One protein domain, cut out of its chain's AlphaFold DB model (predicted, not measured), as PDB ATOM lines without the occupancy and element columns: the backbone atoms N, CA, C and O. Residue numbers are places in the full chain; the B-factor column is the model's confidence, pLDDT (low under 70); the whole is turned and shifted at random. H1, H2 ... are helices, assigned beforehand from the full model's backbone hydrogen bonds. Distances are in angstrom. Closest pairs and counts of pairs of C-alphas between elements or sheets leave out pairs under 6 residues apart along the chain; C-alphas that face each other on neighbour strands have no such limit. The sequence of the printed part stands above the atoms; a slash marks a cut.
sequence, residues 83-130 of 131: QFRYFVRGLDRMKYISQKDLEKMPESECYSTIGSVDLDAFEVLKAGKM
ATOM      1  N   GLN A  83     221.719 173.611 158.919       92.94
ATOM      2  CA  GLN A  83     223.111 173.183 159.042       92.94
ATOM      3  C   GLN A  83     223.356 171.766 158.514       92.94
ATOM      4  O   GLN A  83     224.511 171.400 158.299       92.94
ATOM      5  N   PHE A  84     222.303 170.987 158.247       92.94
ATOM      6  CA  PHE A  84     222.422 169.608 157.769       92.94
ATOM      7  C   PHE A  84     223.245 169.489 156.476       92.94
ATOM      8  O   PHE A  84     224.041 168.567 156.330       92.94
ATOM      9  N   ARG A  85     223.170 170.488 155.584       92.56
ATOM     10  CA  ARG A  85     224.007 170.542 154.371       92.56
ATOM     11  C   ARG A  85     225.511 170.509 154.668       92.56
ATOM     12  O   ARG A  85     226.275 169.945 153.896       92.56
ATOM     13  N   TYR A  86     225.946 171.115 155.776       93.94
ATOM     14  CA  TYR A  86     227.352 171.095 156.183       93.94
ATOM     15  C   TYR A  86     227.723 169.752 156.797       93.94
ATOM     16  O   TYR A  86     228.842 169.301 156.608       93.94
ATOM     17  N   PHE A  87     226.790 169.089 157.476       93.69
ATOM     18  CA  PHE A  87     227.010 167.733 157.967       93.69
ATOM     19  C   PHE A  87     227.252 166.758 156.801       93.69
ATOM     20  O   PHE A  87     228.255 166.053 156.800       93.69
ATOM     21  N   VAL A  88     226.422 166.798 155.751       92.88
ATOM     22  CA  VAL A  88     226.619 165.971 154.541       92.88
ATOM     23  C   VAL A  88     227.968 166.258 153.867       92.88
ATOM     24  O   VAL A  88     228.710 165.333 153.552       92.88
ATOM     25  N   ARG A  89     228.345 167.536 153.719       93.44
ATOM     26  CA  ARG A  89     229.680 167.919 153.214       93.44
ATOM     27  C   ARG A  89     230.820 167.412 154.102       93.44
ATOM     28  O   ARG A  89     231.888 167.075 153.602       93.44
ATOM     29  N   GLY A  90     230.611 167.402 155.415       93.62
ATOM     30  CA  GLY A  90     231.557 166.872 156.390       93.62
ATOM     31  C   GLY A  90     231.816 165.384 156.187       93.62
ATOM     32  O   GLY A  90     232.976 164.982 156.137       93.62
ATOM     33  N   LEU A  91     230.756 164.592 155.991       93.06
ATOM     34  CA  LEU A  91     230.860 163.155 155.707       93.06
ATOM     35  C   LEU A  91     231.692 162.873 154.447       93.06
ATOM     36  O   LEU A  91     232.549 161.987 154.471       93.06
ATOM     37  N   ASP A  92     231.478 163.656 153.388       93.31
ATOM     38  CA  ASP A  92     232.216 163.552 152.121       93.31
ATOM     39  C   ASP A  92     233.694 163.920 152.297       93.31
ATOM     40  O   ASP A  92     234.584 163.155 151.924       93.31
ATOM     41  N   ARG A  93     233.980 165.034 152.982       90.69
ATOM     42  CA  ARG A  93     235.357 165.469 153.285       90.69
ATOM     43  C   ARG A  93     236.128 164.466 154.129       90.69
ATOM     44  O   ARG A  93     237.314 164.242 153.895       90.69
ATOM     45  N   MET A  94     235.458 163.882 155.112       92.00
ATOM     46  CA  MET A  94     236.038 162.866 155.981       92.00
ATOM     47  C   MET A  94     236.090 161.483 155.305       92.00
ATOM     48  O   MET A  94     236.586 160.539 155.911       92.00
ATOM     49  N   LYS A  95     235.639 161.367 154.043       88.56
ATOM     50  CA  LYS A  95     235.636 160.145 153.221       88.56
ATOM     51  C   LYS A  95     234.817 158.989 153.807       88.56
ATOM     52  O   LYS A  95     235.095 157.834 153.504       88.56
ATOM     53  N   TYR A  96     233.805 159.294 154.619       88.94
ATOM     54  CA  TYR A  96     232.899 158.277 155.162       88.94
ATOM     55  C   TYR A  96     231.796 157.928 154.171       88.94
ATOM     56  O   TYR A  96     231.508 156.754 153.956       88.94
ATOM     57  N   ILE A  97     231.167 158.943 153.576       89.75
ATOM     58  CA  ILE A  97     230.079 158.772 152.613       89.75
ATOM     59  C   ILE A  97     230.191 159.866 151.564       89.75
ATOM     60  O   ILE A  97     230.339 161.032 151.926       89.75
ATOM     61  N   SER A  98     230.061 159.518 150.281       91.56
ATOM     62  CA  SER A  98     230.059 160.545 149.248       91.56
ATOM     63  C   SER A  98     228.774 161.368 149.265       91.56
ATOM     64  O   SER A  98     227.666 160.825 149.241       91.56
ATOM     65  N   GLN A  99     228.917 162.691 149.198       90.56
ATOM     66  CA  GLN A  99     227.780 163.594 149.019       90.56
ATOM     67  C   GLN A  99     227.015 163.266 147.727       90.56
ATOM     68  O   GLN A  99     225.786 163.260 147.729       90.56
ATOM     69  N   LYS A 100     227.728 162.946 146.639       90.50
ATOM     70  CA  LYS A 100     227.106 162.618 145.346       90.50
ATOM     71  C   LYS A 100     226.277 161.339 145.397       90.50
ATOM     72  O   LYS A 100     225.319 161.222 144.637       90.50
ATOM     73  N   ASP A 101     226.664 160.390 146.241       90.88
ATOM     74  CA  ASP A 101     225.922 159.143 146.404       90.88
ATOM     75  C   ASP A 101     224.658 159.394 147.228       90.88
ATOM     76  O   ASP A 101     223.576 158.992 146.810       90.88
ATOM     77  N   LEU A 102     224.761 160.158 148.323       89.56
ATOM     78  CA  LEU A 102     223.603 160.552 149.137       89.56
ATOM     79  C   LEU A 102     222.560 161.351 148.346       89.56
ATOM     80  O   LEU A 102     221.367 161.146 148.542       89.56
ATOM     81  N   GLU A 103     222.986 162.237 147.442       87.81
ATOM     82  CA  GLU A 103     222.083 163.037 146.596       87.81
ATOM     83  C   GLU A 103     221.284 162.197 145.585       87.81
ATOM     84  O   GLU A 103     220.243 162.646 145.109       87.81
ATOM     85  N   LYS A 104     221.756 160.991 145.249       91.25
ATOM     86  CA  LYS A 104     221.077 160.073 144.320       91.25
ATOM     87  C   LYS A 104     220.168 159.070 145.025       91.25
ATOM     88  O   LYS A 104     219.380 158.407 144.353       91.25
ATOM     89  N   MET A 105     220.301 158.923 146.342       92.50
ATOM     90  CA  MET A 105     219.511 157.978 147.123       92.50
ATOM     91  C   MET A 105     218.084 158.497 147.342       92.50
ATOM     92  O   MET A 105     217.885 159.701 147.531       92.50
ATOM     93  N   PRO A 106     217.084 157.601 147.404       91.50
ATOM     94  CA  PRO A 106     215.793 157.921 147.995       91.50
ATOM     95  C   PRO A 106     215.963 158.495 149.406       91.50
ATOM     96  O   PRO A 106     216.878 158.122 150.140       91.50
ATOM     97  N   GLU A 107     215.055 159.379 149.816       88.81
ATOM     98  CA  GLU A 107     215.183 160.106 151.083       88.81
ATOM     99  C   GLU A 107     215.320 159.166 152.302       88.81
ATOM    100  O   GLU A 107     216.172 159.381 153.167       88.81
ATOM    101  N   SER A 108     214.545 158.079 152.352       87.81
ATOM    102  CA  SER A 108     214.618 157.086 153.431       87.81
ATOM    103  C   SER A 108     215.958 156.338 153.469       87.81
ATOM    104  O   SER A 108     216.513 156.121 154.547       87.81
ATOM    105  N   GLU A 109     216.522 155.997 152.308       90.94
ATOM    106  CA  GLU A 109     217.843 155.368 152.193       90.94
ATOM    107  C   GLU A 109     218.970 156.329 152.582       90.94
ATOM    108  O   GLU A 109     219.918 155.930 153.264       90.94
ATOM    109  N   CYS A 110     218.835 157.610 152.230       93.12
ATOM    110  CA  CYS A 110     219.747 158.664 152.662       93.12
ATOM    111  C   CYS A 110     219.771 158.769 154.196       93.12
ATOM    112  O   CYS A 110     220.842 158.714 154.807       93.12
ATOM    113  N   TYR A 111     218.602 158.817 154.847       95.06
ATOM    114  CA  TYR A 111     218.529 158.835 156.310       95.06
ATOM    115  C   TYR A 111     219.074 157.559 156.948       95.06
ATOM    116  O   TYR A 111     219.797 157.651 157.938       95.06
ATOM    117  N   SER A 112     218.784 156.385 156.386       94.44
ATOM    118  CA  SER A 112     219.343 155.123 156.879       94.44
ATOM    119  C   SER A 112     220.871 155.113 156.796       94.44
ATOM    120  O   SER A 112     221.543 154.765 157.767       94.44
ATOM    121  N   THR A 113     221.437 155.550 155.671       93.00
ATOM    122  CA  THR A 113     222.891 155.631 155.480       93.00
ATOM    123  C   THR A 113     223.511 156.592 156.492       93.00
ATOM    124  O   THR A 113     224.432 156.218 157.213       93.00
ATOM    125  N   ILE A 114     222.948 157.792 156.644       92.94
ATOM    126  CA  ILE A 114     223.429 158.802 157.597       92.94
ATOM    127  C   ILE A 114     223.326 158.320 159.048       92.94
ATOM    128  O   ILE A 114     224.272 158.472 159.813       92.94
ATOM    129  N   GLY A 115     222.198 157.728 159.439       92.56
ATOM    130  CA  GLY A 115     221.987 157.249 160.805       92.56
ATOM    131  C   GLY A 115     222.754 155.974 161.155       92.56
ATOM    132  O   GLY A 115     222.787 155.606 162.327       92.56
ATOM    133  N   SER A 116     223.360 155.308 160.167       91.94
ATOM    134  CA  SER A 116     224.246 154.158 160.383       91.94
ATOM    135  C   SER A 116     225.666 154.555 160.795       91.94
ATOM    136  O   SER A 116     226.412 153.720 161.306       91.94
ATOM    137  N   VAL A 117     226.032 155.819 160.579       87.69
ATOM    138  CA  VAL A 117     227.367 156.335 160.863       87.69
ATOM    139  C   VAL A 117     227.506 156.641 162.347       87.69
ATOM    140  O   VAL A 117     226.815 157.507 162.883       87.69
ATOM    141  N   ASP A 118     228.445 155.962 162.998       85.44
ATOM    142  CA  ASP A 118     228.824 156.235 164.382       85.44
ATOM    143  C   ASP A 118     229.928 157.304 164.419       85.44
ATOM    144  O   ASP A 118     231.117 156.997 164.478       85.44
ATOM    145  N   LEU A 119     229.533 158.573 164.269       82.44
ATOM    146  CA  LEU A 119     230.437 159.728 164.308       82.44
ATOM    147  C   LEU A 119     229.881 160.848 165.180       82.44
ATOM    148  O   LEU A 119     228.667 161.059 165.266       82.44
ATOM    149  N   ASP A 120     230.789 161.638 165.752       87.31
ATOM    150  CA  ASP A 120     230.416 162.866 166.439       87.31
ATOM    151  C   ASP A 120     229.896 163.893 165.425       87.31
ATOM    152  O   ASP A 120     230.618 164.413 164.566       87.31
ATOM    153  N   ALA A 121     228.610 164.222 165.545       85.88
ATOM    154  CA  ALA A 121     227.972 165.160 164.642       85.88
ATOM    155  C   ALA A 121     228.592 166.561 164.661       85.88
ATOM    156  O   ALA A 121     228.540 167.258 163.644       85.88
ATOM    157  N   PHE A 122     229.182 166.979 165.782       87.56
ATOM    158  CA  PHE A 122     229.886 168.248 165.892       87.56
ATOM    159  C   PHE A 122     231.181 168.250 165.074       87.56
ATOM    160  O   PHE A 122     231.437 169.217 164.350       87.56
ATOM    161  N   GLU A 123     231.965 167.173 165.132       91.38
ATOM    162  CA  GLU A 123     233.198 167.041 164.348       91.38
ATOM    163  C   GLU A 123     232.903 167.037 162.847       91.38
ATOM    164  O   GLU A 123     233.504 167.809 162.092       91.38
ATOM    165  N   VAL A 124     231.900 166.257 162.434       91.88
ATOM    166  CA  VAL A 124     231.451 166.197 161.037       91.88
ATOM    167  C   VAL A 124     230.972 167.576 160.563       91.88
ATOM    168  O   VAL A 124     231.382 168.057 159.503       91.88
ATOM    169  N   LEU A 125     230.162 168.278 161.365       92.19
ATOM    170  CA  LEU A 125     229.727 169.645 161.053       92.19
ATOM    171  C   LEU A 125     230.896 170.619 160.916       92.19
ATOM    172  O   LEU A 125     230.889 171.456 160.011       92.19
ATOM    173  N   LYS A 126     231.882 170.544 161.816       92.19
ATOM    174  CA  LYS A 126     233.063 171.410 161.786       92.19
ATOM    175  C   LYS A 126     233.854 171.187 160.497       92.19
ATOM    176  O   LYS A 126     234.160 172.165 159.814       92.19
ATOM    177  N   ALA A 127     234.094 169.932 160.119       91.44
ATOM    178  CA  ALA A 127     234.776 169.583 158.873       91.44
ATOM    179  C   ALA A 127     234.068 170.164 157.635       91.44
ATOM    180  O   ALA A 127     234.721 170.688 156.726       91.44
ATOM    181  N   GLY A 128     232.731 170.137 157.615       91.50
ATOM    182  CA  GLY A 128     231.930 170.689 156.522       91.50
ATOM    183  C   GLY A 128     231.829 172.219 156.480       91.50
ATOM    184  O   GLY A 128     231.608 172.776 155.406       91.50
ATOM    185  N   LYS A 129     231.990 172.909 157.619       91.12
ATOM    186  CA  LYS A 129     231.950 174.384 157.719       91.12
ATOM    187  C   LYS A 129     233.265 175.069 157.352       91.12
ATOM    188  O   LYS A 129     233.242 176.253 157.046       91.12
ATOM    189  N   MET A 130     234.397 174.364 157.382       81.31
ATOM    190  CA  MET A 130     235.715 174.896 156.994       81.31
ATOM    191  C   MET A 130     235.851 175.054 155.461       81.31
ATOM    192  O   MET A 130     236.857 174.649 154.880       81.31
TER     193      MET A 130
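AT A GLANCE: This is residues 83 to 130 of the 131 residues of an uncharacterized protein of Methanothermobacter sp (UniProt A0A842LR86). The chain makes one wide loop of four short helices: H1 and H4 cross close together at nearly a right angle, while H2 and H3 lie along the far part of the loop, with H2 also meeting H1 and H3 touching no helix. The printed part has 48 residues with four named helices, in the order H1, H2, H3, H4, and no named strand; its class is all helix. It is compact, with a radius of gyration of the C-alphas of 9.8 A, and spans 27 by 19 by 19 A.

IN THESE COORDINATES: Find C-alpha 83 at (223.111, 173.183, 159.042); from there H1, residues 83 to 93, runs 15.6 A to C-alpha 93 at (235.357, 165.469, 153.285). Next look at residues 99 to 102 for H2, 5.2 A long. H3, residues 107 to 115, measures 12.2 A. H4, residues 121 to 129, also 12.2 A, ends at C-alpha 129 at (231.950, 174.384, 157.719).

HOW THE PARTS SIT: Begin at H1, which touches H4 about perpendicular, at 83 degrees; their closest C-alphas, those of Gly 90 and Gly 128, are 3.8 A apart. H1 also touches H2, closest at the C-alphas of Asp 92 and Gln 99, 5.4 A. Further on, H2 and H3 are close but not clearly touching, with the C-alphas of Leu 102 and Cys 110 5.6 A apart. H3 is only just apart from H1, at 8.4 A, and H4 is apart from H2 and H3. In H1, H3 and H4 every O i to N i+4 pair is within hydrogen-bond range; H2 is too short for such a pair.

THE WHOLE: The C-alphas of Ser 108 and Met 130 are the two farthest apart, at 27.8 A. The printed part has no cut, and its three links are tight. Its mean pLDDT is 90.8, and no printed residue of this model is under 70.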